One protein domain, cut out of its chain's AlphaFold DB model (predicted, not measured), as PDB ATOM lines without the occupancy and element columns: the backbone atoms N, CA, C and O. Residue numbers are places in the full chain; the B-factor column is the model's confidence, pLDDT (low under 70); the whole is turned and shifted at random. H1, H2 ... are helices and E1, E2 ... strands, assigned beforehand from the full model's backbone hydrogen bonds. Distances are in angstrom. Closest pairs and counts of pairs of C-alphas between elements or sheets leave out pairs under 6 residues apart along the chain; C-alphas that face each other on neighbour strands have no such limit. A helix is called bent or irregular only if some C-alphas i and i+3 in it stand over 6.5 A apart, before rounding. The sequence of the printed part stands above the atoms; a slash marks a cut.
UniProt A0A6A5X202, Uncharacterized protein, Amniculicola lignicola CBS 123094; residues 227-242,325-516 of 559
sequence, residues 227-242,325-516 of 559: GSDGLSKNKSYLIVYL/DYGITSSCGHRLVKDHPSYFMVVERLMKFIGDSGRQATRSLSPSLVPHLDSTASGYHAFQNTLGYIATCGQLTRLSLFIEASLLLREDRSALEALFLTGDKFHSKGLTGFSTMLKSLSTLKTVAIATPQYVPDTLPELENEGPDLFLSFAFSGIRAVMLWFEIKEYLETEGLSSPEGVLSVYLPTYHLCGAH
ATOM      1  N   GLY A 227     -12.824 -14.741 -48.326       44.12
ATOM      2  CA  GLY A 227     -12.518 -14.240 -46.980       44.12
ATOM      3  C   GLY A 227     -11.591 -15.137 -46.162       44.12
ATOM      4  O   GLY A 227     -11.310 -14.835 -45.005       44.12
ATOM      5  N   SER A 228     -11.104 -16.244 -46.724       44.97
ATOM      6  CA  SER A 228     -10.374 -17.274 -45.982       44.97
ATOM      7  C   SER A 228      -8.858 -17.046 -45.958       44.97
ATOM      8  O   SER A 228      -8.094 -17.963 -46.245       44.97
ATOM      9  N   ASP A 229      -8.400 -15.854 -45.564       47.22
ATOM     10  CA  ASP A 229      -6.982 -15.629 -45.215       47.22
ATOM     11  C   ASP A 229      -6.608 -16.317 -43.873       47.22
ATOM     12  O   ASP A 229      -5.433 -16.442 -43.527       47.22
ATOM     13  N   GLY A 230      -7.598 -16.802 -43.105       41.09
ATOM     14  CA  GLY A 230      -7.407 -17.432 -41.788       41.09
ATOM     15  C   GLY A 230      -7.173 -18.951 -41.782       41.09
ATOM     16  O   GLY A 230      -6.630 -19.471 -40.811       41.09
ATOM     17  N   LEU A 231      -7.541 -19.675 -42.845       41.25
ATOM     18  CA  LEU A 231      -7.491 -21.149 -42.872       41.25
ATOM     19  C   LEU A 231      -6.121 -21.716 -43.272       41.25
ATOM     20  O   LEU A 231      -5.817 -22.859 -42.956       41.25
ATOM     21  N   SER A 232      -5.254 -20.927 -43.914       43.06
ATOM     22  CA  SER A 232      -3.969 -21.423 -44.427       43.06
ATOM     23  C   SER A 232      -2.852 -21.512 -43.379       43.06
ATOM     24  O   SER A 232      -1.732 -21.882 -43.726       43.06
ATOM     25  N   LYS A 233      -3.103 -21.126 -42.119       43.25
ATOM     26  CA  LYS A 233      -2.057 -21.064 -41.082       43.25
ATOM     27  C   LYS A 233      -1.971 -22.300 -40.187       43.25
ATOM     28  O   LYS A 233      -0.904 -22.533 -39.633       43.25
ATOM     29  N   ASN A 234      -3.016 -23.125 -40.103       35.84
ATOM     30  CA  ASN A 234      -3.003 -24.348 -39.298       35.84
ATOM     31  C   ASN A 234      -3.375 -25.555 -40.161       35.84
ATOM     32  O   ASN A 234      -4.365 -25.527 -40.884       35.84
ATOM     33  N   LYS A 235      -2.549 -26.606 -40.097       35.09
ATOM     34  CA  LYS A 235      -2.660 -27.853 -40.870       35.09
ATOM     35  C   LYS A 235      -3.886 -28.677 -40.444       35.09
ATOM     36  O   LYS A 235      -3.754 -29.719 -39.812       35.09
ATOM     37  N   SER A 236      -5.082 -28.209 -40.765       34.25
ATOM     38  CA  SER A 236      -6.331 -28.949 -40.590       34.25
ATOM     39  C   SER A 236      -7.066 -28.911 -41.923       34.25
ATOM     40  O   SER A 236      -7.513 -27.851 -42.355       34.25
ATOM     41  N   TYR A 237      -7.128 -30.044 -42.620       37.75
ATOM     42  CA  TYR A 237      -7.797 -30.126 -43.914       37.75
ATOM     43  C   TYR A 237      -9.287 -30.387 -43.683       37.75
ATOM     44  O   TYR A 237      -9.677 -31.486 -43.305       37.75
ATOM     45  N   LEU A 238     -10.117 -29.365 -43.891       36.38
ATOM     46  CA  LEU A 238     -11.562 -29.524 -44.010       36.38
ATOM     47  C   LEU A 238     -11.866 -29.960 -45.450       36.38
ATOM     48  O   LEU A 238     -11.611 -29.205 -46.387       36.38
ATOM     49  N   ILE A 239     -12.394 -31.170 -45.631       38.06
ATOM     50  CA  ILE A 239     -12.854 -31.653 -46.938       38.06
ATOM     51  C   ILE A 239     -14.368 -31.436 -46.996       38.06
ATOM     52  O   ILE A 239     -15.119 -32.131 -46.321       38.06
ATOM     53  N   VAL A 240     -14.815 -30.448 -47.773       34.41
ATOM     54  CA  VAL A 240     -16.243 -30.186 -48.017       34.41
ATOM     55  C   VAL A 240     -16.659 -30.919 -49.291       34.41
ATOM     56  O   VAL A 240     -16.085 -30.673 -50.354       34.41
ATOM     57  N   TYR A 241     -17.652 -31.804 -49.200       34.66
ATOM     58  CA  TYR A 241     -18.251 -32.462 -50.362       34.66
ATOM     59  C   TYR A 241     -19.479 -31.671 -50.832       34.66
ATOM     60  O   TYR A 241     -20.355 -31.345 -50.039       34.66
ATOM     61  N   LEU A 242     -19.536 -31.360 -52.129       30.20
ATOM     62  CA  LEU A 242     -20.695 -30.752 -52.789       30.20
ATOM     63  C   LEU A 242     -21.384 -31.821 -53.646       30.20
ATOM     64  O   LEU A 242     -20.719 -32.372 -54.531       30.20
ATOM     65  N   ASP A 325     -24.732 -30.969 -47.982       70.56
ATOM     66  CA  ASP A 325     -24.763 -31.900 -46.865       70.56
ATOM     67  C   ASP A 325     -23.374 -31.901 -46.212       70.56
ATOM     68  O   ASP A 325     -22.400 -32.407 -46.773       70.56
ATOM     69  N   TYR A 326     -23.253 -31.280 -45.036       75.19
ATOM     70  CA  TYR A 326     -21.968 -31.213 -44.343       75.19
ATOM     71  C   TYR A 326     -21.669 -32.562 -43.704       75.19
ATOM     72  O   TYR A 326     -22.275 -32.895 -42.691       75.19
ATOM     73  N   GLY A 327     -20.730 -33.309 -44.289       73.00
ATOM     74  CA  GLY A 327     -20.101 -34.482 -43.685       73.00
ATOM     75  C   GLY A 327     -18.798 -34.089 -42.991       73.00
ATOM     76  O   GLY A 327     -17.844 -33.692 -43.660       73.00
ATOM     77  N   ILE A 328     -18.738 -34.166 -41.662       67.75
ATOM     78  CA  ILE A 328     -17.517 -33.834 -40.907       67.75
ATOM     79  C   ILE A 328     -16.693 -35.104 -40.715       67.75
ATOM     80  O   ILE A 328     -16.986 -35.890 -39.814       67.75
ATOM     81  N   THR A 329     -15.703 -35.348 -41.582       61.41
ATOM     82  CA  THR A 329     -14.802 -36.517 -41.486       61.41
ATOM     83  C   THR A 329     -13.540 -36.137 -40.731       61.41
ATOM     84  O   THR A 329     -12.888 -35.153 -41.092       61.41
ATOM     85  N   SER A 330     -13.118 -36.954 -39.767       56.94
ATOM     86  CA  SER A 330     -11.733 -36.899 -39.295       56.94
ATOM     87  C   SER A 330     -10.842 -37.668 -40.270       56.94
ATOM     88  O   SER A 330     -11.048 -38.857 -40.496       56.94
ATOM     89  N   SER A 331      -9.829 -37.014 -40.845       49.62
ATOM     90  CA  SER A 331      -8.823 -37.676 -41.697       49.62
ATOM     91  C   SER A 331      -7.862 -38.577 -40.909       49.62
ATOM     92  O   SER A 331      -6.994 -39.228 -41.488       49.62
ATOM     93  N   CYS A 332      -7.967 -38.575 -39.583       50.25
ATOM     94  CA  CYS A 332      -7.052 -39.248 -38.677       50.25
ATOM     95  C   CYS A 332      -7.594 -40.659 -38.444       50.25
ATOM     96  O   CYS A 332      -8.334 -40.896 -37.495       50.25
ATOM     97  N   GLY A 333      -7.304 -41.587 -39.357       51.19
ATOM     98  CA  GLY A 333      -7.729 -42.978 -39.199       51.19
ATOM     99  C   GLY A 333      -7.179 -43.554 -37.896       51.19
ATOM    100  O   GLY A 333      -5.965 -43.600 -37.771       51.19
ATOM    101  N   HIS A 334      -8.065 -43.934 -36.963       51.78
ATOM    102  CA  HIS A 334      -7.922 -44.680 -35.689       51.78
ATOM    103  C   HIS A 334      -6.707 -44.453 -34.760       51.78
ATOM    104  O   HIS A 334      -6.733 -44.892 -33.615       51.78
ATOM    105  N   ARG A 335      -5.639 -43.779 -35.179       52.25
ATOM    106  CA  ARG A 335      -4.466 -43.502 -34.364       52.25
ATOM    107  C   ARG A 335      -4.727 -42.221 -33.597       52.25
ATOM    108  O   ARG A 335      -4.683 -41.126 -34.154       52.25
ATOM    109  N   LEU A 336      -5.013 -42.422 -32.317       51.56
ATOM    110  CA  LEU A 336      -5.101 -41.441 -31.243       51.56
ATOM    111  C   LEU A 336      -3.846 -40.554 -31.220       51.56
ATOM    112  O   LEU A 336      -2.893 -40.815 -30.489       51.56
ATOM    113  N   VAL A 337      -3.806 -39.505 -32.038       55.84
ATOM    114  CA  VAL A 337      -2.839 -38.429 -31.824       55.84
ATOM    115  C   VAL A 337      -3.457 -37.532 -30.763       55.84
ATOM    116  O   VAL A 337      -4.477 -36.895 -31.024       55.84
ATOM    117  N   LYS A 338      -2.839 -37.490 -29.578       55.12
ATOM    118  CA  LYS A 338      -3.268 -36.685 -28.417       55.12
ATOM    119  C   LYS A 338      -3.456 -35.185 -28.719       55.12
ATOM    120  O   LYS A 338      -4.092 -34.497 -27.936       55.12
ATOM    121  N   ASP A 339      -2.976 -34.709 -29.869       56.91
ATOM    122  CA  ASP A 339      -3.008 -33.299 -30.274       56.91
ATOM    123  C   ASP A 339      -4.021 -32.980 -31.394       56.91
ATOM    124  O   ASP A 339      -4.034 -31.860 -31.916       56.91
ATOM    125  N   HIS A 340      -4.851 -33.937 -31.831       58.78
ATOM    126  CA  HIS A 340      -5.860 -33.633 -32.849       58.78
ATOM    127  C   HIS A 340      -7.037 -32.846 -32.248       58.78
ATOM    128  O   HIS A 340      -7.537 -33.210 -31.185       58.78
ATOM    129  N   PRO A 341      -7.511 -31.770 -32.916       58.75
ATOM    130  CA  PRO A 341      -8.660 -31.015 -32.441       58.75
ATOM    131  C   PRO A 341      -9.870 -31.936 -32.358       58.75
ATOM    132  O   PRO A 341     -10.142 -32.708 -33.281       58.75
ATOM    133  N   SER A 342     -10.593 -31.825 -31.252       75.00
ATOM    134  CA  SER A 342     -11.763 -32.647 -31.004       75.00
ATOM    135  C   SER A 342     -12.856 -32.436 -32.038       75.00
ATOM    136  O   SER A 342     -12.930 -31.387 -32.684       75.00
ATOM    137  N   TYR A 343     -13.739 -33.426 -32.169       80.31
ATOM    138  CA  TYR A 343     -14.898 -33.355 -33.054       80.31
ATOM    139  C   TYR A 343     -15.637 -32.015 -32.940       80.31
ATOM    140  O   TYR A 343     -15.774 -31.294 -33.929       80.31
ATOM    141  N   PHE A 344     -16.047 -31.647 -31.724       84.88
ATOM    142  CA  PHE A 344     -16.805 -30.425 -31.491       84.88
ATOM    143  C   PHE A 344     -15.978 -29.163 -31.711       84.88
ATOM    144  O   PHE A 344     -16.531 -28.185 -32.194       84.88
ATOM    145  N   MET A 345     -14.660 -29.171 -31.493       84.69
ATOM    146  CA  MET A 345     -13.818 -28.036 -31.890       84.69
ATOM    147  C   MET A 345     -13.774 -27.852 -33.412       84.69
ATOM    148  O   MET A 345     -13.749 -26.722 -33.905       84.69
ATOM    149  N   VAL A 346     -13.746 -28.947 -34.179       82.62
ATOM    150  CA  VAL A 346     -13.811 -28.886 -35.645       82.62
ATOM    151  C   VAL A 346     -15.177 -28.366 -36.090       82.62
ATOM    152  O   VAL A 346     -15.230 -27.457 -36.921       82.62
ATOM    153  N   VAL A 347     -16.263 -28.882 -35.505       83.94
ATOM    154  CA  VAL A 347     -17.630 -28.434 -35.813       83.94
ATOM    155  C   VAL A 347     -17.807 -26.959 -35.452       83.94
ATOM    156  O   VAL A 347     -18.283 -26.182 -36.274       83.94
ATOM    157  N   GLU A 348     -17.356 -26.532 -34.276       88.44
ATOM    158  CA  GLU A 348     -17.419 -25.144 -33.822       88.44
ATOM    159  C   GLU A 348     -16.687 -24.203 -34.790       88.44
ATOM    160  O   GLU A 348     -17.221 -23.168 -35.197       88.44
ATOM    161  N   ARG A 349     -15.466 -24.563 -35.209       85.50
ATOM    162  CA  ARG A 349     -14.687 -23.778 -36.180       85.50
ATOM    163  C   ARG A 349     -15.370 -23.714 -37.540       85.50
ATOM    164  O   ARG A 349     -15.384 -22.646 -38.151       85.50
ATOM    165  N   LEU A 350     -15.942 -24.827 -38.000       84.88
ATOM    166  CA  LEU A 350     -16.725 -24.876 -39.230       84.88
ATOM    167  C   LEU A 350     -17.936 -23.941 -39.135       84.88
ATOM    168  O   LEU A 350     -18.132 -23.104 -40.009       84.88
ATOM    169  N   MET A 351     -18.698 -24.017 -38.046       88.25
ATOM    170  CA  MET A 351     -19.865 -23.164 -37.827       88.25
ATOM    171  C   MET A 351     -19.494 -21.683 -37.778       88.25
ATOM    172  O   MET A 351     -20.182 -20.862 -38.384       88.25
ATOM    173  N   LYS A 352     -18.377 -21.332 -37.125       87.69
ATOM    174  CA  LYS A 352     -17.816 -19.971 -37.140       87.69
ATOM    175  C   LYS A 352     -17.455 -19.519 -38.555       87.69
ATOM    176  O   LYS A 352     -17.763 -18.388 -38.917       87.69
ATOM    177  N   PHE A 353     -16.843 -20.397 -39.350       84.44
ATOM    178  CA  PHE A 353     -16.451 -20.110 -40.730       84.44
ATOM    179  C   PHE A 353     -17.653 -19.892 -41.662       84.44
ATOM    180  O   PHE A 353     -17.633 -18.967 -42.469       84.44
ATOM    181  N   ILE A 354     -18.702 -20.706 -41.525       83.31
ATOM    182  CA  ILE A 354     -19.940 -20.591 -42.312       83.31
ATOM    183  C   ILE A 354     -20.622 -19.224 -42.082       83.31
ATOM    184  O   ILE A 354     -21.204 -18.651 -43.009       83.31
ATOM    185  N   GLY A 355     -20.528 -18.678 -40.864       87.50
ATOM    186  CA  GLY A 355     -21.146 -17.403 -40.486       87.50
ATOM    187  C   GLY A 355     -22.675 -17.474 -40.360       87.50
ATOM    188  O   GLY A 355     -23.285 -18.511 -40.604       87.50
ATOM    189  N   ASP A 356     -23.315 -16.368 -39.964       89.44
ATOM    190  CA  ASP A 356     -24.760 -16.341 -39.666       89.44
ATOM    191  C   ASP A 356     -25.628 -16.703 -40.873       89.44
ATOM    192  O   ASP A 356     -26.478 -17.588 -40.792       89.44
ATOM    193  N   SER A 357     -25.389 -16.057 -42.020       82.75
ATOM    194  CA  SER A 357     -26.176 -16.295 -43.235       82.75
ATOM    195  C   SER A 357     -26.046 -17.726 -43.743       82.75
ATOM    196  O   SER A 357     -27.004 -18.276 -44.279       82.75
ATOM    197  N   GLY A 358     -24.866 -18.332 -43.588       84.44
ATOM    198  CA  GLY A 358     -24.674 -19.718 -43.976       84.44
ATOM    199  C   GLY A 358     -25.347 -20.686 -43.014       84.44
ATOM    200  O   GLY A 358     -26.025 -21.593 -43.479       84.44
ATOM    201  N   ARG A 359     -25.271 -20.444 -41.698       91.56
ATOM    202  CA  ARG A 359     -25.968 -21.264 -40.696       91.56
ATOM    203  C   ARG A 359     -27.474 -21.249 -40.922       91.56
ATOM    204  O   ARG A 359     -28.080 -22.310 -41.001       91.56
ATOM    205  N   GLN A 360     -28.062 -20.074 -41.150       90.38
ATOM    206  CA  GLN A 360     -29.489 -19.941 -41.466       90.38
ATOM    207  C   GLN A 360     -29.916 -20.709 -42.727       90.38
ATOM    208  O   GLN A 360     -31.078 -21.089 -42.836       90.38
ATOM    209  N   ALA A 361     -28.995 -20.943 -43.665       85.88
ATOM    210  CA  ALA A 361     -29.230 -21.702 -44.890       85.88
ATOM    211  C   ALA A 361     -28.772 -23.172 -44.802       85.88
ATOM    212  O   ALA A 361     -28.951 -23.922 -45.754       85.88
ATOM    213  N   THR A 362     -28.170 -23.621 -43.699       88.44
ATOM    214  CA  THR A 362     -27.726 -25.012 -43.559       88.44
ATOM    215  C   THR A 362     -28.935 -25.929 -43.380       88.44
ATOM    216  O   THR A 362     -29.677 -25.799 -42.408       88.44
ATOM    217  N   ARG A 363     -29.106 -26.897 -44.290       89.88
ATOM    218  CA  ARG A 363     -30.219 -27.867 -44.252       89.88
ATOM    219  C   ARG A 363     -29.890 -29.188 -43.588       89.88
ATOM    220  O   ARG A 363     -30.802 -29.870 -43.116       89.88
ATOM    221  N   SER A 364     -28.621 -29.564 -43.585       89.19
ATOM    222  CA  SER A 364     -28.180 -30.869 -43.120       89.19
ATOM    223  C   SER A 364     -26.819 -30.759 -42.460       89.19
ATOM    224  O   SER A 364     -25.891 -30.213 -43.050       89.19
ATOM    225  N   LEU A 365     -26.691 -31.294 -41.254       89.75
ATOM    226  CA  LEU A 365     -25.415 -31.435 -40.566       89.75
ATOM    227  C   LEU A 365     -25.251 -32.903 -40.203       89.75
ATOM    228  O   LEU A 365     -26.084 -33.439 -39.481       89.75
ATOM    229  N   SER A 366     -24.221 -33.562 -40.724       84.69
ATOM    230  CA  SER A 366     -23.958 -34.973 -40.453       84.69
ATOM    231  C   SER A 366     -22.492 -35.185 -40.053       84.69
ATOM    232  O   SER A 366     -21.577 -34.735 -40.745       84.69
ATOM    233  N   PRO A 367     -22.206 -35.882 -38.946       69.88
ATOM    234  CA  PRO A 367     -20.869 -36.352 -38.675       69.88
ATOM    235  C   PRO A 367     -20.553 -37.436 -39.696       69.88
ATOM    236  O   PRO A 367     -21.429 -38.136 -40.202       69.88
ATOM    237  N   SER A 368     -19.275 -37.645 -39.929       62.69
ATOM    238  CA  SER A 368     -18.810 -38.885 -40.536       62.69
ATOM    239  C   SER A 368     -17.751 -39.469 -39.630       62.69
ATOM    240  O   SER A 368     -16.811 -38.761 -39.288       62.69
ATOM    241  N   LEU A 369     -17.970 -40.726 -39.230       62.03
ATOM    242  CA  LEU A 369     -17.078 -41.607 -38.464       62.03
ATOM    243  C   LEU A 369     -15.920 -40.861 -37.793       62.03
ATOM    244  O   LEU A 369     -14.825 -40.742 -38.347       62.03
ATOM    245  N   VAL A 370     -16.191 -40.316 -36.608       63.50
ATOM    246  CA  VAL A 370     -15.187 -39.581 -35.847       63.50
ATOM    247  C   VAL A 370     -14.668 -40.496 -34.747       63.50
ATOM    248  O   VAL A 370     -15.453 -40.930 -33.908       63.50
ATOM    249  N   PRO A 371     -13.367 -40.822 -34.743       59.66
ATOM    250  CA  PRO A 371     -12.835 -41.858 -33.864       59.66
ATOM    251  C   PRO A 371     -12.688 -41.419 -32.402       59.66
ATOM    252  O   PRO A 371     -12.374 -42.261 -31.570       59.66
ATOM    253  N   HIS A 372     -12.869 -40.132 -32.075       70.38
ATOM    254  CA  HIS A 372     -12.660 -39.634 -30.715       70.38
ATOM    255  C   HIS A 372     -13.509 -38.396 -30.402       70.38
ATOM    256  O   HIS A 372     -13.535 -37.432 -31.179       70.38
ATOM    257  N   LEU A 373     -14.141 -38.397 -29.230       74.50
ATOM    258  CA  LEU A 373     -14.796 -37.241 -28.623       74.50
ATOM    259  C   LEU A 373     -13.949 -36.742 -27.455       74.50
ATOM    260  O   LEU A 373     -13.396 -37.512 -26.682       74.50
ATOM    261  N   ASP A 374     -13.762 -35.431 -27.377       78.50
ATOM    262  CA  ASP A 374     -12.995 -34.821 -26.296       78.50
ATOM    263  C   ASP A 374     -13.931 -34.501 -25.141       78.50
ATOM    264  O   ASP A 374     -14.722 -33.561 -25.214       78.50
ATOM    265  N   SER A 375     -13.843 -35.306 -24.088       77.44
ATOM    266  CA  SER A 375     -14.606 -35.115 -22.858       77.44
ATOM    267  C   SER A 375     -13.982 -34.058 -21.918       77.44
ATOM    268  O   SER A 375     -14.519 -33.801 -20.838       77.44
ATOM    269  N   THR A 376     -12.846 -33.428 -22.269       81.44
ATOM    270  CA  THR A 376     -12.192 -32.410 -21.414       81.44
ATOM    271  C   THR A 376     -13.063 -31.162 -21.254       81.44
ATOM    272  O   THR A 376     -14.099 -31.011 -21.906       81.44
ATOM    273  N   ALA A 377     -12.685 -30.243 -20.357       82.62
ATOM    274  CA  ALA A 377     -13.401 -28.972 -20.192       82.62
ATOM    275  C   ALA A 377     -13.450 -28.171 -21.507       82.62
ATOM    276  O   ALA A 377     -14.493 -27.627 -21.871       82.62
ATOM    277  N   SER A 378     -12.348 -28.171 -22.263       85.00
ATOM    278  CA  SER A 378     -12.272 -27.561 -23.594       85.00
ATOM    279  C   SER A 378     -13.253 -28.210 -24.575       85.00
ATOM    280  O   SER A 378     -14.017 -27.508 -25.242       85.00
ATOM    281  N   GLY A 379     -13.282 -29.545 -24.633       85.06
ATOM    282  CA  GLY A 379     -14.215 -30.282 -25.484       85.06
ATOM    283  C   GLY A 379     -15.683 -30.030 -25.128       85.06
ATOM    284  O   GLY A 379     -16.501 -29.806 -26.022       85.06
ATOM    285  N   TYR A 380     -16.001 -29.945 -23.835       87.12
ATOM    286  CA  TYR A 380     -17.330 -29.571 -23.350       87.12
ATOM    287  C   TYR A 380     -17.722 -28.135 -23.732       87.12
ATOM    288  O   TYR A 380     -18.822 -27.911 -24.238       87.12
ATOM    289  N   HIS A 381     -16.824 -27.157 -23.592       90.06
ATOM    290  CA  HIS A 381     -17.088 -25.794 -24.062       90.06
ATOM    291  C   HIS A 381     -17.315 -25.737 -25.579       90.06
ATOM    292  O   HIS A 381     -18.237 -25.060 -26.041       90.06
ATOM    293  N   ALA A 382     -16.521 -26.472 -26.359       90.00
ATOM    294  CA  ALA A 382     -16.706 -26.566 -27.804       90.00
ATOM    295  C   ALA A 382     -18.051 -27.219 -28.167       90.00
ATOM    296  O   ALA A 382     -18.716 -26.778 -29.109       90.00
ATOM    297  N   PHE A 383     -18.482 -28.230 -27.406       91.00
ATOM    298  CA  PHE A 383     -19.800 -28.851 -27.533       91.00
ATOM    299  C   PHE A 383     -20.924 -27.837 -27.288       91.00
ATOM    300  O   PHE A 383     -21.757 -27.641 -28.172       91.00
ATOM    301  N   GLN A 384     -20.901 -27.119 -26.162       93.38
ATOM    302  CA  GLN A 384     -21.913 -26.108 -25.833       93.38
ATOM    303  C   GLN A 384     -21.978 -24.988 -26.884       93.38
ATOM    304  O   GLN A 384     -23.058 -24.641 -27.369       93.38
ATOM    305  N   ASN A 385     -20.824 -24.478 -27.326       93.88
ATOM    306  CA  ASN A 385     -20.759 -23.491 -28.408       93.88
ATOM    307  C   ASN A 385     -21.341 -24.048 -29.714       93.88
ATOM    308  O   ASN A 385     -22.054 -23.345 -30.432       93.88
ATOM    309  N   THR A 386     -21.058 -25.316 -30.021       92.25
ATOM    310  CA  THR A 386     -21.599 -25.994 -31.202       92.25
ATOM    311  C   THR A 386     -23.119 -26.101 -31.137       92.25
ATOM    312  O   THR A 386     -23.770 -25.782 -32.130       92.25
ATOM    313  N   LEU A 387     -23.697 -26.471 -29.989       92.88
ATOM    314  CA  LEU A 387     -25.153 -26.482 -29.807       92.88
ATOM    315  C   LEU A 387     -25.756 -25.088 -30.013       92.88
ATOM    316  O   LEU A 387     -26.757 -24.952 -30.715       92.88
ATOM    317  N   GLY A 388     -25.109 -24.047 -29.479       94.56
ATOM    318  CA  GLY A 388     -25.512 -22.657 -29.697       94.56
ATOM    319  C   GLY A 388     -25.504 -22.264 -31.178       94.56
ATOM    320  O   GLY A 388     -26.441 -21.628 -31.654       94.56
ATOM    321  N   TYR A 389     -24.496 -22.689 -31.945       94.56
ATOM    322  CA  TYR A 389     -24.473 -22.461 -33.390       94.56
ATOM    323  C   TYR A 389     -25.542 -23.259 -34.132       94.56
ATOM    324  O   TYR A 389     -26.191 -22.705 -35.020       94.56
ATOM    325  N   ILE A 390     -25.747 -24.524 -33.770       93.69
ATOM    326  CA  ILE A 390     -26.775 -25.382 -34.368       93.69
ATOM    327  C   ILE A 390     -28.165 -24.775 -34.163       93.69
ATOM    328  O   ILE A 390     -28.934 -24.738 -35.117       93.69
ATOM    329  N   ALA A 391     -28.448 -24.203 -32.989       94.56
ATOM    330  CA  ALA A 391     -29.705 -23.508 -32.700       94.56
ATOM    331  C   ALA A 391     -29.995 -22.339 -33.666       94.56
ATOM    332  O   ALA A 391     -31.148 -21.976 -33.880       94.56
ATOM    333  N   THR A 392     -28.962 -21.751 -34.285       94.56
ATOM    334  CA  THR A 392     -29.124 -20.670 -35.279       94.56
ATOM    335  C   THR A 392     -29.396 -21.172 -36.702       94.56
ATOM    336  O   THR A 392     -29.639 -20.365 -37.606       94.56
ATOM    337  N   CYS A 393     -29.373 -22.488 -36.932       93.19
ATOM    338  CA  CYS A 393     -29.595 -23.087 -38.242       93.19
ATOM    339  C   CYS A 393     -31.091 -23.191 -38.578       93.19
ATOM    340  O   CYS A 393     -31.687 -24.263 -38.529       93.19
ATOM    341  N   GLY A 394     -31.703 -22.064 -38.952       89.88
ATOM    342  CA  GLY A 394     -33.156 -21.947 -39.151       89.88
ATOM    343  C   GLY A 394     -33.777 -22.784 -40.281       89.88
ATOM    344  O   GLY A 394     -34.999 -22.844 -40.365       89.88
ATOM    345  N   GLN A 395     -32.976 -23.409 -41.151       92.12
ATOM    346  CA  GLN A 395     -33.451 -24.329 -42.198       92.12
ATOM    347  C   GLN A 395     -32.977 -25.772 -41.991       92.12
ATOM    348  O   GLN A 395     -33.096 -26.595 -42.903       92.12
ATOM    349  N   LEU A 396     -32.434 -26.101 -40.815       92.75
ATOM    350  CA  LEU A 396     -31.914 -27.431 -40.541       92.75
ATOM    351  C   LEU A 396     -33.054 -28.450 -40.534       92.75
ATOM    352  O   LEU A 396     -33.976 -28.360 -39.730       92.75
ATOM    353  N   THR A 397     -32.986 -29.419 -41.442       91.81
ATOM    354  CA  THR A 397     -33.971 -30.502 -41.600       91.81
ATOM    355  C   THR A 397     -33.422 -31.844 -41.146       91.81
ATOM    356  O   THR A 397     -34.181 -32.690 -40.681       91.81
ATOM    357  N   ARG A 398     -32.104 -32.036 -41.257       90.69
ATOM    358  CA  ARG A 398     -31.403 -33.253 -40.855       90.69
ATOM    359  C   ARG A 398     -30.250 -32.880 -39.937       90.69
ATOM    360  O   ARG A 398     -29.379 -32.101 -40.315       90.69
ATOM    361  N   LEU A 399     -30.243 -33.441 -38.741       92.25
ATOM    362  CA  LEU A 399     -29.161 -33.294 -37.786       92.25
ATOM    363  C   LEU A 399     -28.708 -34.683 -37.382       92.25
ATOM    364  O   LEU A 399     -29.466 -35.433 -36.783       92.25
ATOM    365  N   SER A 400     -27.469 -35.023 -37.678       91.00
ATOM    366  CA  SER A 400     -26.807 -36.127 -37.020       91.00
ATOM    367  C   SER A 400     -25.723 -35.566 -36.108       91.00
ATOM    368  O   SER A 400     -25.029 -34.606 -36.451       91.00
ATOM    369  N   LEU A 401     -25.609 -36.122 -34.909       89.06
ATOM    370  CA  LEU A 401     -24.597 -35.749 -33.937       89.06
ATOM    371  C   LEU A 401     -23.964 -37.009 -33.379       89.06
ATOM    372  O   LEU A 401     -24.648 -37.988 -33.102       89.06
ATOM    373  N   PHE A 402     -22.652 -36.951 -33.198       86.69
ATOM    374  CA  PHE A 402     -21.908 -37.957 -32.467       86.69
ATOM    375  C   PHE A 402     -21.611 -37.379 -31.082       86.69
ATOM    376  O   PHE A 402     -20.882 -36.390 -30.993       86.69
ATOM    377  N   ILE A 403     -22.251 -37.902 -30.036       87.44
ATOM    378  CA  ILE A 403     -22.231 -37.316 -28.684       87.44
ATOM    379  C   ILE A 403     -21.901 -38.403 -27.658       87.44
ATOM    380  O   ILE A 403     -22.375 -39.529 -27.770       87.44
ATOM    381  N   GLU A 404     -21.115 -38.058 -26.637       85.94
ATOM    382  CA  GLU A 404     -20.938 -38.865 -25.425       85.94
ATOM    383  C   GLU A 404     -21.915 -38.410 -24.344       85.94
ATOM    384  O   GLU A 404     -22.134 -37.211 -24.165       85.94
ATOM    385  N   ALA A 405     -22.459 -39.353 -23.570       88.31
ATOM    386  CA  ALA A 405     -23.362 -39.021 -22.470       88.31
ATOM    387  C   ALA A 405     -22.683 -38.105 -21.434       88.31
ATOM    388  O   ALA A 405     -23.339 -37.235 -20.863       88.31
ATOM    389  N   SER A 406     -21.362 -38.233 -21.260       86.94
ATOM    390  CA  SER A 406     -20.551 -37.345 -20.423       86.94
ATOM    391  C   SER A 406     -20.689 -35.880 -20.829       86.94
ATOM    392  O   SER A 406     -20.810 -35.029 -19.961       86.94
ATOM    393  N   LEU A 407     -20.746 -35.560 -22.126       88.06
ATOM    394  CA  LEU A 407     -20.881 -34.182 -22.606       88.06
ATOM    395  C   LEU A 407     -22.269 -33.595 -22.340       88.06
ATOM    396  O   LEU A 407     -22.387 -32.388 -22.155       88.06
ATOM    397  N   LEU A 408     -23.310 -34.429 -22.312       90.50
ATOM    398  CA  LEU A 408     -24.673 -33.993 -21.996       90.50
ATOM    399  C   LEU A 408     -24.885 -33.812 -20.492       90.50
ATOM    400  O   LEU A 408     -25.638 -32.933 -20.087       90.50
ATOM    401  N   LEU A 409     -24.238 -34.654 -19.684       91.56
ATOM    402  CA  LEU A 409     -24.599 -34.870 -18.283       91.56
ATOM    403  C   LEU A 409     -23.492 -34.489 -17.297       91.56
ATOM    404  O   LEU A 409     -23.639 -34.710 -16.097       91.56
ATOM    405  N   ARG A 410     -22.389 -33.903 -17.782       84.62
ATOM    406  CA  ARG A 410     -21.226 -33.511 -16.969       84.62
ATOM    407  C   ARG A 410     -21.599 -32.688 -15.741       84.62
ATOM    408  O   ARG A 410     -21.050 -32.904 -14.668       84.62
ATOM    409  N   GLU A 411     -22.498 -31.725 -15.917       88.88
ATOM    410  CA  GLU A 411     -22.912 -30.795 -14.861       88.88
ATOM    411  C   GLU A 411     -24.095 -31.322 -14.030       88.88
ATOM    412  O   GLU A 411     -24.478 -30.710 -13.037       88.88
ATOM    413  N   ASP A 412     -24.658 -32.479 -14.391       92.62
ATOM    414  CA  ASP A 412     -25.861 -33.051 -13.780       92.62
ATOM    415  C   ASP A 412     -25.539 -34.161 -12.770       92.62
ATOM    416  O   ASP A 412     -26.262 -35.154 -12.652       92.62
ATOM    417  N   ARG A 413     -24.458 -33.992 -12.000       92.38
ATOM    418  CA  ARG A 413     -24.006 -34.991 -11.022       92.38
ATOM    419  C   ARG A 413     -25.116 -35.429 -10.064       92.38
ATOM    420  O   ARG A 413     -25.303 -36.624  -9.872       92.38
ATOM    421  N   SER A 414     -25.893 -34.495  -9.518       94.00
ATOM    422  CA  SER A 414     -26.996 -34.825  -8.604       94.00
ATOM    423  C   SER A 414     -28.098 -35.657  -9.269       94.00
ATOM    424  O   SER A 414     -28.714 -36.490  -8.615       94.00
ATOM    425  N   ALA A 415     -28.354 -35.447 -10.565       94.00
ATOM    426  CA  ALA A 415     -29.338 -36.233 -11.310       94.00
ATOM    427  C   ALA A 415     -28.827 -37.651 -11.587       94.00
ATOM    428  O   ALA A 415     -29.597 -38.605 -11.523       94.00
ATOM    429  N   LEU A 416     -27.526 -37.791 -11.859       94.44
ATOM    430  CA  LEU A 416     -26.868 -39.089 -11.994       94.44
ATOM    431  C   LEU A 416     -26.861 -39.852 -10.663       94.44
ATOM    432  O   LEU A 416     -27.141 -41.046 -10.650       94.44
ATOM    433  N   GLU A 417     -26.570 -39.178  -9.547       94.31
ATOM    434  CA  GLU A 417     -26.635 -39.772  -8.205       94.31
ATOM    435  C   GLU A 417     -28.057 -40.245  -7.884       94.31
ATOM    436  O   GLU A 417     -28.230 -41.382  -7.458       94.31
ATOM    437  N   ALA A 418     -29.078 -39.435  -8.169       93.31
ATOM    438  CA  ALA A 418     -30.474 -39.829  -7.982       93.31
ATOM    439  C   ALA A 418     -30.857 -41.044  -8.855       93.31
ATOM    440  O   ALA A 418     -31.446 -42.014  -8.385       93.31
ATOM    441  N   LEU A 419     -30.444 -41.059 -10.123       93.81
ATOM    442  CA  LEU A 419     -30.716 -42.193 -11.005       93.81
ATOM    443  C   LEU A 419     -30.042 -43.484 -10.511       93.81
ATOM    444  O   LEU A 419     -30.694 -44.518 -10.391       93.81
ATOM    445  N   PHE A 420     -28.737 -43.443 -10.227       92.75
ATOM    446  CA  PHE A 420     -27.961 -44.657  -9.955       92.75
ATOM    447  C   PHE A 420     -27.978 -45.114  -8.494       92.75
ATOM    448  O   PHE A 420     -27.774 -46.301  -8.244       92.75
ATOM    449  N   LEU A 421     -28.169 -44.206  -7.534       92.62
ATOM    450  CA  LEU A 421     -28.126 -44.537  -6.106       92.62
ATOM    451  C   LEU A 421     -29.520 -44.698  -5.499       92.62
ATOM    452  O   LEU A 421     -29.682 -45.518  -4.596       92.62
ATOM    453  N   THR A 422     -30.515 -43.936  -5.966       92.44
ATOM    454  CA  THR A 422     -31.883 -43.979  -5.418       92.44
ATOM    455  C   THR A 422     -32.910 -44.562  -6.386       92.44
ATOM    456  O   THR A 422     -33.988 -44.952  -5.944       92.44
ATOM    457  N   GLY A 423     -32.579 -44.692  -7.677       90.44
ATOM    458  CA  GLY A 423     -33.522 -45.153  -8.700       90.44
ATOM    459  C   GLY A 423     -34.608 -44.122  -9.010       90.44
ATOM    460  O   GLY A 423     -35.669 -44.472  -9.531       90.44
ATOM    461  N   ASP A 424     -34.373 -42.857  -8.657       92.56
ATOM    462  CA  ASP A 424     -35.312 -41.778  -8.920       92.56
ATOM    463  C   ASP A 424     -35.379 -41.459 -10.416       92.56
ATOM    464  O   ASP A 424     -34.459 -41.721 -11.194       92.56
ATOM    465  N   LYS A 425     -36.487 -40.830 -10.823       87.88
ATOM    466  CA  LYS A 425     -36.661 -40.360 -12.200       87.88
ATOM    467  C   LYS A 425     -35.511 -39.440 -12.607       87.88
ATOM    468  O   LYS A 425     -35.199 -38.471 -11.909       87.88
ATOM    469  N   PHE A 426     -34.957 -39.696 -13.785       89.69
ATOM    470  CA  PHE A 426     -33.844 -38.934 -14.322       89.69
ATOM    471  C   PHE A 426     -34.271 -37.520 -14.750       89.69
ATOM    472  O   PHE A 426     -35.043 -37.346 -15.691       89.69
ATOM    473  N   HIS A 427     -33.763 -36.497 -14.054       91.19
ATOM    474  CA  HIS A 427     -34.034 -35.084 -14.348       91.19
ATOM    475  C   HIS A 427     -32.724 -34.316 -14.542       91.19
ATOM    476  O   HIS A 427     -32.138 -33.812 -13.586       91.19
ATOM    477  N   SER A 428     -32.271 -34.211 -15.789       94.06
ATOM    478  CA  SER A 428     -31.026 -33.524 -16.151       94.06
ATOM    479  C   SER A 428     -31.299 -32.136 -16.740       94.06
ATOM    480  O   SER A 428     -32.121 -31.978 -17.650       94.06
ATOM    481  N   LYS A 429     -30.583 -31.111 -16.253       92.75
ATOM    482  CA  LYS A 429     -30.654 -29.752 -16.811       92.75
ATOM    483  C   LYS A 429     -29.984 -29.687 -18.178       92.75
ATOM    484  O   LYS A 429     -30.526 -29.040 -19.073       92.75
ATOM    485  N   GLY A 430     -28.851 -30.367 -18.353       91.00
ATOM    486  CA  GLY A 430     -28.143 -30.456 -19.629       91.00
ATOM    487  C   GLY A 430     -29.008 -31.088 -20.718       91.00
ATOM    488  O   GLY A 430     -29.130 -30.541 -21.815       91.00
ATOM    489  N   LEU A 431     -29.714 -32.171 -20.388       93.44
ATOM    490  CA  LEU A 431     -30.639 -32.842 -21.293       93.44
ATOM    491  C   LEU A 431     -31.889 -32.000 -21.580       93.44
ATOM    492  O   LEU A 431     -32.324 -31.930 -22.728       93.44
ATOM    493  N   THR A 432     -32.415 -31.288 -20.577       94.38
ATOM    494  CA  THR A 432     -33.504 -30.315 -20.776       94.38
ATOM    495  C   THR A 432     -33.077 -29.199 -21.737       94.38
ATOM    496  O   THR A 432     -33.818 -28.842 -22.656       94.38
ATOM    497  N   GLY A 433     -31.864 -28.664 -21.568       93.56
ATOM    498  CA  GLY A 433     -31.290 -27.649 -22.454       93.56
ATOM    499  C   GLY A 433     -31.093 -28.165 -23.880       93.56
ATOM    500  O   GLY A 433     -31.469 -27.492 -24.841       93.56
ATOM    501  N   PHE A 434     -30.586 -29.390 -24.025       94.25
ATOM    502  CA  PHE A 434     -30.424 -30.048 -25.318       94.25
ATOM    503  C   PHE A 434     -31.772 -30.295 -26.017       94.25
ATOM    504  O   PHE A 434     -31.926 -29.935 -27.183       94.25
ATOM    505  N   SER A 435     -32.774 -30.813 -25.297       94.19
ATOM    506  CA  SER A 435     -34.151 -30.977 -25.791       94.19
ATOM    507  C   SER A 435     -34.745 -29.642 -26.248       94.19
ATOM    508  O   SER A 435     -35.248 -29.526 -27.365       94.19
ATOM    509  N   THR A 436     -34.608 -28.595 -25.431       94.25
ATOM    510  CA  THR A 436     -35.089 -27.243 -25.755       94.25
ATOM    511  C   THR A 436     -34.434 -26.702 -27.026       94.25
ATOM    512  O   THR A 436     -35.113 -26.122 -27.876       94.25
ATOM    513  N   MET A 437     -33.128 -26.924 -27.197       94.69
ATOM    514  CA  MET A 437     -32.412 -26.546 -28.414       94.69
ATOM    515  C   MET A 437     -32.954 -27.291 -29.638       94.69
ATOM    516  O   MET A 437     -33.267 -26.644 -30.636       94.69
ATOM    517  N   LEU A 438     -33.153 -28.611 -29.562       93.12
ATOM    518  CA  LEU A 438     -33.733 -29.378 -30.670       93.12
ATOM    519  C   LEU A 438     -35.142 -28.883 -31.026       93.12
ATOM    520  O   LEU A 438     -35.441 -28.685 -32.200       93.12
ATOM    521  N   LYS A 439     -35.976 -28.596 -30.021       92.00
ATOM    522  CA  LYS A 439     -37.329 -28.046 -30.211       92.00
ATOM    523  C   LYS A 439     -37.336 -26.648 -30.828       92.00
ATOM    524  O   LYS A 439     -38.293 -26.289 -31.510       92.00
ATOM    525  N   SER A 440     -36.284 -25.855 -30.614       92.69
ATOM    526  CA  SER A 440     -36.157 -24.530 -31.236       92.69
ATOM    527  C   SER A 440     -35.976 -24.602 -32.760       92.69
ATOM    528  O   SER A 440     -36.282 -23.644 -33.475       92.69
ATOM    529  N   LEU A 441     -35.546 -25.755 -33.281       91.81
ATOM    530  CA  LEU A 441     -35.334 -25.996 -34.702       91.81
ATOM    531  C   LEU A 441     -36.624 -26.488 -35.366       91.81
ATOM    532  O   LEU A 441     -36.776 -27.659 -35.692       91.81
ATOM    533  N   SER A 442     -37.552 -25.562 -35.607       89.75
ATOM    534  CA  SER A 442     -38.884 -25.865 -36.172       89.75
ATOM    535  C   SER A 442     -38.885 -26.627 -37.509       89.75
ATOM    536  O   SER A 442     -39.870 -27.278 -37.846       89.75
ATOM    537  N   THR A 443     -37.800 -26.556 -38.285       90.12
ATOM    538  CA  THR A 443     -37.661 -27.252 -39.574       90.12
ATOM    539  C   THR A 443     -37.078 -28.657 -39.455       90.12
ATOM    540  O   THR A 443     -36.979 -29.355 -40.468       90.12
ATOM    541  N   LEU A 444     -36.653 -29.060 -38.257       90.88
ATOM    542  CA  LEU A 444     -35.926 -30.297 -38.023       90.88
ATOM    543  C   LEU A 444     -36.861 -31.496 -38.178       90.88
ATOM    544  O   LEU A 444     -37.864 -31.614 -37.484       90.88
ATOM    545  N   LYS A 445     -36.526 -32.385 -39.116       90.00
ATOM    546  CA  LYS A 445     -37.301 -33.591 -39.432       90.00
ATOM    547  C   LYS A 445     -36.618 -34.850 -38.932       90.00
ATOM    548  O   LYS A 445     -37.275 -35.771 -38.480       90.00
ATOM    549  N   THR A 446     -35.297 -34.913 -39.030       89.88
ATOM    550  CA  THR A 446     -34.543 -36.112 -38.662       89.88
ATOM    551  C   THR A 446     -33.437 -35.737 -37.702       89.88
ATOM    552  O   THR A 446     -32.627 -34.857 -38.004       89.88
ATOM    553  N   VAL A 447     -33.392 -36.437 -36.569       90.25
ATOM    554  CA  VAL A 447     -32.320 -36.313 -35.583       90.25
ATOM    555  C   VAL A 447     -31.701 -37.683 -35.378       90.25
ATOM    556  O   VAL A 447     -32.377 -38.608 -34.954       90.25
ATOM    557  N   ALA A 448     -30.421 -37.824 -35.686       90.06
ATOM    558  CA  ALA A 448     -29.673 -39.060 -35.514       90.06
ATOM    559  C   ALA A 448     -28.559 -38.839 -34.491       90.06
ATOM    560  O   ALA A 448     -27.538 -38.228 -34.806       90.06
ATOM    561  N   ILE A 449     -28.745 -39.332 -33.272       88.38
ATOM    562  CA  ILE A 449     -27.728 -39.266 -32.224       88.38
ATOM    563  C   ILE A 449     -26.992 -40.596 -32.225       88.38
ATOM    564  O   ILE A 449     -27.568 -41.635 -31.912       88.38
ATOM    565  N   ALA A 450     -25.729 -40.559 -32.623       84.88
ATOM    566  CA  ALA A 450     -24.834 -41.694 -32.558       84.88
ATOM    567  C   ALA A 450     -23.914 -41.553 -31.346       84.88
ATOM    568  O   ALA A 450     -23.457 -40.458 -31.009       84.88
ATOM    569  N   THR A 451     -23.636 -42.678 -30.706       78.62
ATOM    570  CA  THR A 451     -22.771 -42.755 -29.534       78.62
ATOM    571  C   THR A 451     -21.467 -43.438 -29.928       78.62
ATOM    572  O   THR A 451     -21.496 -44.358 -30.754       78.62
ATOM    573  N   PRO A 452     -20.316 -43.062 -29.354       73.38
ATOM    574  CA  PRO A 452     -19.114 -43.851 -29.555       73.38
ATOM    575  C   PRO A 452     -19.290 -45.272 -29.035       73.38
ATOM    576  O   PRO A 452     -19.914 -45.507 -28.005       73.38
ATOM    577  N   GLN A 453     -18.715 -46.219 -29.776       65.94
ATOM    578  CA  GLN A 453     -18.630 -47.624 -29.370       65.94
ATOM    579  C   GLN A 453     -17.645 -47.824 -28.209       65.94
ATOM    580  O   GLN A 453     -17.668 -48.861 -27.554       65.94
ATOM    581  N   TYR A 454     -16.773 -46.842 -27.960       65.25
ATOM    582  CA  TYR A 454     -15.763 -46.905 -26.916       65.25
ATOM    583  C   TYR A 454     -16.221 -46.161 -25.665       65.25
ATOM    584  O   TYR A 454     -16.616 -44.998 -25.741       65.25
ATOM    585  N   VAL A 455     -16.126 -46.826 -24.515       58.44
ATOM    586  CA  VAL A 455     -16.168 -46.158 -23.212       58.44
ATOM    587  C   VAL A 455     -14.784 -45.568 -22.994       58.44
ATOM    588  O   VAL A 455     -13.829 -46.340 -22.999       58.44
ATOM    589  N   PRO A 456     -14.634 -44.247 -22.819       60.00
ATOM    590  CA  PRO A 456     -13.329 -43.680 -22.519       60.00
ATOM    591  C   PRO A 456     -12.763 -44.340 -21.253       60.00
ATOM    592  O   PRO A 456     -13.401 -44.306 -20.203       60.00
ATOM    593  N   ASP A 457     -11.570 -44.943 -21.359       55.50
ATOM    594  CA  ASP A 457     -10.890 -45.629 -20.240       55.50
ATOM    595  C   ASP A 457     -10.689 -44.715 -19.035       55.50
ATOM    596  O   ASP A 457     -10.643 -45.153 -17.887       55.50
ATOM    597  N   THR A 458     -10.567 -43.423 -19.313       57.62
ATOM    598  CA  THR A 458     -10.529 -42.368 -18.324       57.62
ATOM    599  C   THR A 458     -11.483 -41.275 -18.770       57.62
ATOM    600  O   THR A 458     -11.340 -40.700 -19.852       57.62
ATOM    601  N   LEU A 459     -12.459 -40.944 -17.922       62.84
ATOM    602  CA  LEU A 459     -13.034 -39.610 -18.016       62.84
ATOM    603  C   LEU A 459     -11.877 -38.643 -17.786       62.84
ATOM    604  O   LEU A 459     -11.150 -38.816 -16.802       62.84
ATOM    605  N   PRO A 460     -11.651 -37.686 -18.696       55.09
ATOM    606  CA  PRO A 460     -10.571 -36.741 -18.529       55.09
ATOM    607  C   PRO A 460     -10.746 -36.083 -17.173       55.09
ATOM    608  O   PRO A 460     -11.836 -35.601 -16.844       55.09
ATOM    609  N   GLU A 461      -9.671 -36.139 -16.391       55.06
ATOM    610  CA  GLU A 461      -9.575 -35.501 -15.092       55.06
ATOM    611  C   GLU A 461     -10.177 -34.099 -15.227       55.06
ATOM    612  O   GLU A 461      -9.803 -33.324 -16.115       55.06
ATOM    613  N   LEU A 462     -11.170 -33.781 -14.390       54.34
ATOM    614  CA  LEU A 462     -11.484 -32.384 -14.136       54.34
ATOM    615  C   LEU A 462     -10.153 -31.797 -13.676       54.34
ATOM    616  O   LEU A 462      -9.658 -32.219 -12.635       54.34
ATOM    617  N   GLU A 463      -9.557 -30.925 -14.499       51.81
ATOM    618  CA  GLU A 463      -8.122 -30.568 -14.511       51.81
ATOM    619  C   GLU A 463      -7.552 -30.106 -13.152       51.81
ATOM    620  O   GLU A 463      -6.351 -29.889 -13.037       51.81
ATOM    621  N   ASN A 464      -8.386 -29.979 -12.116       53.12
ATOM    622  CA  ASN A 464      -8.026 -29.520 -10.782       53.12
ATOM    623  C   ASN A 464      -8.554 -30.383  -9.608       53.12
ATOM    624  O   ASN A 464      -8.227 -30.060  -8.470       53.12
ATOM    625  N   GLU A 465      -9.340 -31.453  -9.821       58.72
ATOM    626  CA  GLU A 465     -10.041 -32.167  -8.721       58.72
ATOM    627  C   GLU A 465      -9.739 -33.675  -8.612       58.72
ATOM    628  O   GLU A 465     -10.262 -34.362  -7.735       58.72
ATOM    629  N   GLY A 466      -8.837 -34.195  -9.448       70.12
ATOM    630  CA  GLY A 466      -8.606 -35.637  -9.552       70.12
ATOM    631  C   GLY A 466      -9.763 -36.362 -10.256       70.12
ATOM    632  O   GLY A 466     -10.740 -35.736 -10.678       70.12
ATOM    633  N   PRO A 467      -9.652 -37.685 -10.461       73.19
ATOM    634  CA  PRO A 467     -10.696 -38.449 -11.128       73.19
ATOM    635  C   PRO A 467     -11.942 -38.532 -10.239       73.19
ATOM    636  O   PRO A 467     -11.907 -39.108  -9.150       73.19
ATOM    637  N   ASP A 468     -13.065 -37.997 -10.724       82.06
ATOM    638  CA  ASP A 468     -14.365 -38.223 -10.094       82.06
ATOM    639  C   ASP A 468     -14.748 -39.700 -10.279       82.06
ATOM    640  O   ASP A 468     -15.170 -40.146 -11.357       82.06
ATOM    641  N   LEU A 469     -14.555 -40.475  -9.209       85.25
ATOM    642  CA  LEU A 469     -14.835 -41.908  -9.176       85.25
ATOM    643  C   LEU A 469     -16.309 -42.200  -9.461       85.25
ATOM    644  O   LEU A 469     -16.615 -43.219 -10.078       85.25
ATOM    645  N   PHE A 470     -17.217 -41.309  -9.048       88.50
ATOM    646  CA  PHE A 470     -18.640 -41.496  -9.289       88.50
ATOM    647  C   PHE A 470     -18.979 -41.298 -10.766       88.50
ATOM    648  O   PHE A 470     -19.681 -42.127 -11.340       88.50
ATOM    649  N   LEU A 471     -18.445 -40.264 -11.419       86.12
ATOM    650  CA  LEU A 471     -18.674 -40.090 -12.858       86.12
ATOM    651  C   LEU A 471     -18.039 -41.233 -13.657       86.12
ATOM    652  O   LEU A 471     -18.666 -41.757 -14.576       86.12
ATOM    653  N   SER A 472     -16.844 -41.685 -13.261       83.81
ATOM    654  CA  SER A 472     -16.186 -42.851 -13.876       83.81
ATOM    655  C   SER A 472     -17.048 -44.106 -13.739       83.81
ATOM    656  O   SER A 472     -17.189 -44.887 -14.679       83.81
ATOM    657  N   PHE A 473     -17.694 -44.276 -12.586       86.38
ATOM    658  CA  PHE A 473     -18.695 -45.311 -12.379       86.38
ATOM    659  C   PHE A 473     -19.922 -45.115 -13.291       86.38
ATOM    660  O   PHE A 473     -20.284 -46.046 -14.008       86.38
ATOM    661  N   ALA A 474     -20.529 -43.928 -13.324       87.75
ATOM    662  CA  ALA A 474     -21.765 -43.647 -14.058       87.75
ATOM    663  C   ALA A 474     -21.628 -43.818 -15.583       87.75
ATOM    664  O   ALA A 474     -22.532 -44.342 -16.232       87.75
ATOM    665  N   PHE A 475     -20.488 -43.423 -16.155       86.62
ATOM    666  CA  PHE A 475     -20.246 -43.453 -17.602       86.62
ATOM    667  C   PHE A 475     -19.505 -44.707 -18.094       86.62
ATOM    668  O   PHE A 475     -19.074 -44.737 -19.245       86.62
ATOM    669  N   SER A 476     -19.363 -45.751 -17.268       83.44
ATOM    670  CA  SER A 476     -18.657 -46.986 -17.644       83.44
ATOM    671  C   SER A 476     -19.557 -48.216 -17.776       83.44
ATOM    672  O   SER A 476     -20.539 -48.396 -17.049       83.44
ATOM    673  N   GLY A 477     -19.170 -49.111 -18.692       83.12
ATOM    674  CA  GLY A 477     -19.783 -50.427 -18.884       83.12
ATOM    675  C   GLY A 477     -21.289 -50.366 -19.153       83.12
ATOM    676  O   GLY A 477     -21.775 -49.507 -19.884       83.12
ATOM    677  N   ILE A 478     -22.039 -51.274 -18.525       82.88
ATOM    678  CA  ILE A 478     -23.492 -51.404 -18.715       82.88
ATOM    679  C   ILE A 478     -24.283 -50.154 -18.292       82.88
ATOM    680  O   ILE A 478     -25.345 -49.876 -18.843       82.88
ATOM    681  N   ARG A 479     -23.753 -49.353 -17.359       86.62
ATOM    682  CA  ARG A 479     -24.412 -48.133 -16.865       86.62
ATOM    683  C   ARG A 479     -24.441 -47.030 -17.916       86.62
ATOM    684  O   ARG A 479     -25.434 -46.318 -18.008       86.62
ATOM    685  N   ALA A 480     -23.413 -46.945 -18.761       84.62
ATOM    686  CA  ALA A 480     -23.416 -46.033 -19.900       84.62
ATOM    687  C   ALA A 480     -24.540 -46.378 -20.893       84.62
ATOM    688  O   ALA A 480     -25.210 -45.480 -21.398       84.62
ATOM    689  N   VAL A 481     -24.790 -47.673 -21.129       85.00
ATOM    690  CA  VAL A 481     -25.922 -48.140 -21.949       85.00
ATOM    691  C   VAL A 481     -27.247 -47.729 -21.311       85.00
ATOM    692  O   VAL A 481     -28.091 -47.149 -21.988       85.00
ATOM    693  N   MET A 482     -27.420 -48.003 -20.011       88.38
ATOM    694  CA  MET A 482     -28.626 -47.617 -19.266       88.38
ATOM    695  C   MET A 482     -28.877 -46.112 -19.364       88.38
ATOM    696  O   MET A 482     -29.995 -45.688 -19.632       88.38
ATOM    697  N   LEU A 483     -27.827 -45.302 -19.244       90.56
ATOM    698  CA  LEU A 483     -27.938 -43.855 -19.357       90.56
ATOM    699  C   LEU A 483     -28.412 -43.413 -20.745       90.56
ATOM    700  O   LEU A 483     -29.219 -42.495 -20.854       90.56
ATOM    701  N   TRP A 484     -27.964 -44.080 -21.810       90.62
ATOM    702  CA  TRP A 484     -28.466 -43.820 -23.159       90.62
ATOM    703  C   TRP A 484     -29.919 -44.251 -23.361       90.62
ATOM    704  O   TRP A 484     -30.632 -43.583 -24.110       90.62
ATOM    705  N   PHE A 485     -30.378 -45.305 -22.680       89.88
ATOM    706  CA  PHE A 485     -31.803 -45.641 -22.640       89.88
ATOM    707  C   PHE A 485     -32.620 -44.541 -21.959       89.88
ATOM    708  O   PHE A 485     -33.609 -44.099 -22.535       89.88
ATOM    709  N   GLU A 486     -32.172 -44.042 -20.805       92.69
ATOM    710  CA  GLU A 486     -32.840 -42.944 -20.091       92.69
ATOM    711  C   GLU A 486     -32.842 -41.645 -20.916       92.69
ATOM    712  O   GLU A 486     -33.858 -40.961 -21.010       92.69
ATOM    713  N   ILE A 487     -31.728 -41.318 -21.589       91.88
ATOM    714  CA  ILE A 487     -31.652 -40.177 -22.519       91.88
ATOM    715  C   ILE A 487     -32.651 -40.352 -23.666       91.88
ATOM    716  O   ILE A 487     -33.360 -39.407 -24.010       91.88
ATOM    717  N   LYS A 488     -32.709 -41.543 -24.272       91.12
ATOM    718  CA  LYS A 488     -33.632 -41.837 -25.372       91.12
ATOM    719  C   LYS A 488     -35.086 -41.691 -24.920       91.12
ATOM    720  O   LYS A 488     -35.827 -40.950 -25.557       91.12
ATOM    721  N   GLU A 489     -35.468 -42.333 -23.819       91.44
ATOM    722  CA  GLU A 489     -36.822 -42.262 -23.261       91.44
ATOM    723  C   GLU A 489     -37.205 -40.821 -22.916       91.44
ATOM    724  O   GLU A 489     -38.289 -40.364 -23.274       91.44
ATOM    725  N   TYR A 490     -36.296 -40.058 -22.305       92.00
ATOM    726  CA  TYR A 490     -36.534 -38.646 -22.028       92.00
ATOM    727  C   TYR A 490     -36.808 -37.852 -23.313       92.00
ATOM    728  O   TYR A 490     -37.809 -37.143 -23.394       92.00
ATOM    729  N   LEU A 491     -35.974 -37.990 -24.351       90.50
ATOM    730  CA  LEU A 491     -36.172 -37.265 -25.612       90.50
ATOM    731  C   LEU A 491     -37.477 -37.682 -26.316       90.50
ATOM    732  O   LEU A 491     -38.153 -36.838 -26.906       90.50
ATOM    733  N   GLU A 492     -37.863 -38.955 -26.221       89.31
ATOM    734  CA  GLU A 492     -39.140 -39.456 -26.735       89.31
ATOM    735  C   GLU A 492     -40.336 -38.867 -25.970       89.31
ATOM    736  O   GLU A 492     -41.266 -38.348 -26.588       89.31
ATOM    737  N   THR A 493     -40.301 -38.870 -24.632       90.38
ATOM    738  CA  THR A 493     -41.378 -38.291 -23.802       90.38
ATOM    739  C   THR A 493     -41.532 -36.783 -23.997       90.38
ATOM    740  O   THR A 493     -42.644 -36.261 -23.940       90.38
ATOM    741  N   GLU A 494     -40.441 -36.086 -24.315       89.75
ATOM    742  CA  GLU A 494     -40.441 -34.668 -24.669       89.75
ATOM    743  C   GLU A 494     -41.082 -34.381 -26.041       89.75
ATOM    744  O   GLU A 494     -41.202 -33.214 -26.425       89.75
ATOM    745  N   GLY A 495     -41.523 -35.404 -26.779       83.44
ATOM    746  CA  GLY A 495     -42.214 -35.258 -28.060       83.44
ATOM    747  C   GLY A 495     -41.275 -35.043 -29.246       83.44
ATOM    748  O   GLY A 495     -41.711 -34.538 -30.281       83.44
ATOM    749  N   LEU A 496     -39.989 -35.394 -29.114       83.75
ATOM    750  CA  LEU A 496     -39.051 -35.385 -30.244       83.75
ATOM    751  C   LEU A 496     -39.186 -36.637 -31.125       83.75
ATOM    752  O   LEU A 496     -38.674 -36.649 -32.243       83.75
ATOM    753  N   SER A 497     -39.897 -37.667 -30.660       69.19
ATOM    754  CA  SER A 497     -40.342 -38.797 -31.475       69.19
ATOM    755  C   SER A 497     -41.673 -38.461 -32.149       69.19
ATOM    756  O   SER A 497     -42.757 -38.634 -31.596       69.19
ATOM    757  N   SER A 498     -41.604 -37.951 -33.374       54.12
ATOM    758  CA  SER A 498     -42.780 -37.796 -34.230       54.12
ATOM    759  C   SER A 498     -42.907 -39.025 -35.143       54.12
ATOM    760  O   SER A 498     -41.883 -39.527 -35.608       54.12
ATOM    761  N   PRO A 499     -44.123 -39.492 -35.486       51.88
ATOM    762  CA  PRO A 499     -44.305 -40.529 -36.509       51.88
ATOM    763  C   PRO A 499     -43.752 -40.113 -37.888       51.88
ATOM    764  O   PRO A 499     -43.441 -40.972 -38.709       51.88
ATOM    765  N   GLU A 500     -43.585 -38.809 -38.134       56.16
ATOM    766  CA  GLU A 500     -42.946 -38.248 -39.335       56.16
ATOM    767  C   GLU A 500     -41.505 -37.765 -39.081       56.16
ATOM    768  O   GLU A 500     -40.782 -37.431 -40.022       56.16
ATOM    769  N   GLY A 501     -41.088 -37.707 -37.812       54.44
ATOM    770  CA  GLY A 501     -39.829 -37.129 -37.360       54.44
ATOM    771  C   GLY A 501     -39.020 -38.138 -36.560       54.44
ATOM    772  O   GLY A 501     -39.123 -38.213 -35.338       54.44
ATOM    773  N   VAL A 502     -38.245 -38.949 -37.274       67.94
ATOM    774  CA  VAL A 502     -37.557 -40.119 -36.721       67.94
ATOM    775  C   VAL A 502     -36.318 -39.667 -35.943       67.94
ATOM    776  O   VAL A 502     -35.212 -39.597 -36.488       67.94
ATOM    777  N   LEU A 503     -36.492 -39.327 -34.663       84.00
ATOM    778  CA  LEU A 503     -35.390 -39.349 -33.705       84.00
ATOM    779  C   LEU A 503     -34.841 -40.781 -33.662       84.00
ATOM    780  O   LEU A 503     -35.527 -41.712 -33.257       84.00
ATOM    781  N   SER A 504     -33.600 -40.956 -34.101       84.94
ATOM    782  CA  SER A 504     -32.868 -42.217 -34.043       84.94
ATOM    783  C   SER A 504     -31.717 -42.055 -33.064       84.94
ATOM    784  O   SER A 504     -30.745 -41.356 -33.354       84.94
ATOM    785  N   VAL A 505     -31.824 -42.680 -31.894       83.75
ATOM    786  CA  VAL A 505     -30.700 -42.808 -30.960       83.75
ATOM    787  C   VAL A 505     -30.076 -44.178 -31.187       83.75
ATOM    788  O   VAL A 505     -30.695 -45.201 -30.890       83.75
ATOM    789  N   TYR A 506     -28.872 -44.197 -31.753       82.75
ATOM    790  CA  TYR A 506     -28.115 -45.423 -31.979       82.75
ATOM    791  C   TYR A 506     -27.384 -45.776 -30.696       82.75
ATOM    792  O   TYR A 506     -26.469 -45.063 -30.293       82.75
ATOM    793  N   LEU A 507     -27.812 -46.859 -30.054       80.38
ATOM    794  CA  LEU A 507     -27.182 -47.334 -28.832       80.38
ATOM    795  C   LEU A 507     -25.790 -47.907 -29.134       80.38
ATOM    796  O   LEU A 507     -25.583 -48.496 -30.201       80.38
ATOM    797  N   PRO A 508     -24.841 -47.769 -28.199       70.62
ATOM    798  CA  PRO A 508     -23.524 -48.366 -28.348       70.62
ATOM    799  C   PRO A 508     -23.647 -49.894 -28.405       70.62
ATOM    800  O   PRO A 508     -24.134 -50.532 -27.471       70.62
ATOM    801  N   THR A 509     -23.194 -50.494 -29.504       66.88
ATOM    802  CA  THR A 509     -23.026 -51.946 -29.617       66.88
ATOM    803  C   THR A 509     -21.733 -52.340 -28.916       66.88
ATOM    804  O   THR A 509     -20.643 -52.168 -29.467       66.88
ATOM    805  N   TYR A 510     -21.844 -52.852 -27.694       62.78
ATOM    806  CA  TYR A 510     -20.710 -53.438 -26.994       62.78
ATOM    807  C   TYR A 510     -20.454 -54.832 -27.552       62.78
ATOM    808  O   TYR A 510     -21.204 -55.769 -27.288       62.78
ATOM    809  N   HIS A 511     -19.370 -54.978 -28.306       55.09
ATOM    810  CA  HIS A 511     -18.792 -56.295 -28.508       55.09
ATOM    811  C   HIS A 511     -18.082 -56.667 -27.207       55.09
ATOM    812  O   HIS A 511     -17.091 -56.034 -26.840       55.09
ATOM    813  N   LEU A 512     -18.596 -57.670 -26.491       48.06
ATOM    814  CA  LEU A 512     -17.900 -58.329 -25.382       48.06
ATOM    815  C   LEU A 512     -16.693 -59.110 -25.942       48.06
ATOM    816  O   LEU A 512     -16.616 -60.328 -25.853       48.06
ATOM    817  N   CYS A 513     -15.737 -58.423 -26.568       40.25
ATOM    818  CA  CYS A 513     -14.464 -59.003 -26.977       40.25
ATOM    819  C   CYS A 513     -13.542 -59.018 -25.757       40.25
ATOM    820  O   CYS A 513     -12.659 -58.178 -25.609       40.25
ATOM    821  N   GLY A 514     -13.827 -59.939 -24.840       39.44
ATOM    822  CA  GLY A 514     -13.165 -60.030 -23.545       39.44
ATOM    823  C   GLY A 514     -13.157 -61.440 -22.971       39.44
ATOM    824  O   GLY A 514     -13.237 -61.589 -21.760       39.44
ATOM    825  N   ALA A 515     -13.057 -62.465 -23.817       35.06
ATOM    826  CA  ALA A 515     -12.520 -63.754 -23.407       35.06
ATOM    827  C   ALA A 515     -11.254 -63.993 -24.232       35.06
ATOM    828  O   ALA A 515     -11.255 -63.829 -25.454       35.06
ATOM    829  N   HIS A 516     -10.152 -64.282 -23.541       39.56
ATOM    830  CA  HIS A 516      -8.882 -64.656 -24.144       39.56
ATOM    831  C   HIS A 516      -9.109 -65.677 -25.262       39.56
ATOM    832  O   HIS A 516      -9.683 -66.735 -25.033       39.56
TER     833      HIS A 516
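AT A GLANCE: This is residues 227 to 242 and 325 to 516 of the 559 residues of an uncharacterized protein of Amniculicola lignicola CBS 123094 (UniProt A0A6A5X202). A wall of five parallel strands, E1 to E5 side by side in chain order, has the helices on one side of it. H7 covers the E5 edge, H1 grazes the sheet toward the E1 edge, and H2 and H5 fill the row between them, standing farther off; the small H3 sits beside H5, and H4 and H6 make a far corner. The printed part has 208 residues with seven named helices and five named strands, in the order E1 H1 E2 H2 E3 H3 H4 H5 E4 H6 H7 E5, and its class is mixed, helices and strands. It is compact, with a radius of gyration of the C-alphas of 17.5 A and spans of 53 by 41 by 36 A.

IN THESE COORDINATES: Begin with the sheet: find C-alpha 325 at (-24.763, -31.900, -46.865), where E1, residues 325 to 329, starts its 12.2 A. Beside it look for E2, residues 364 to 368, 12.6 A; E3, residues 398 to 402, 13.5 A; E4, residues 446 to 450, 12.8 A; and E5, residues 503 to 506, which ends at C-alpha 506 at (-28.115, -45.423, -31.979). The longest helix, H7, residues 477 to 496, runs 27.0 A from C-alpha 477 at (-19.783, -50.427, -18.884). Then find H1, residues 343 to 361, 21.9 A; H2, residues 377 to 391, 21.3 A; H5, residues 429 to 440, 16.3 A; H4, residues 413 to 422, 13.2 A; and the short H3, residues 405 to 409, and H6, residues 469 to 474. H1 is irregular, with C-alphas 353 and 356 9.2 A apart and a kink of 102 degrees near residue 355; H7 is irregular too, with C-alphas 493 and 496 7.4 A apart.

HOW THE PARTS SIT: Start at the edge strand E1, parallel to E2 at 21 degrees, and look for N 366 and O 326, 2.8 A apart. E2 and E3 are parallel at 29 degrees, with N 400 and O 365 at 2.8 A; E3 and E4 at 9 degrees, with N 448 and O 399 at 2.8 A; E4 and the other edge strand, E5, at 16 degrees, with N 504 and O 447 at 2.8 A. The chain makes strand-helix-strand units, parallel neighbour strands with helices between: E1, H1, E2; E2, H2, E3; and E4, H6 H7, E5, each with a right-handed crossover, and E3, H3 H4 H5, E4. H7 is on the sheet at a height of 8.8 A, over E5 and along the strands, at 1 degree to E5 on the local plane. H1 is on the sheet but only grazes it, with residues 343 to 350; H2 and H5 are not on it. The hub, H5, touches H2, H3 and H7. Its closest C-alphas to H2 are Met 437 and Ala 391, 5.9 A, at a shallow tilt of 26 degrees, the same way; to H7, Ser 435 and Leu 491, 6.6 A, at a steep tilt of 40 degrees; to H3, Gly 430 and Leu 408, 5.5 A. H2 touches H1 at Thr 386 and Glu 348, 5.0 A between C-alphas, at a shallow tilt of 19 degrees. H4 and H6 only just touch, with 3 pairs of C-alphas within 8 A, the closest Leu 416 and Ala 474, 7.1 A. Every O i to N i+4 pair is within hydrogen-bond range in H2, H3, H4, H5 and H6; in H1 it is 12 of 15 and in H7 13 of 16.

THE WHOLE: The two C-alphas farthest apart are those of Gly 227 and His 516, 55.5 A. Residues 243 to 324 are not printed, and C-alphas 242 and 325 stand 7.3 A apart across that cut. The links E1 to H1 and E4 to H6 are long, of 13 and 18 residues. The mean pLDDT of the printed part is 77.0; 62 residues are under 70, among them 227 to 242, 328 to 341, 453 to 465 and 509 to 516.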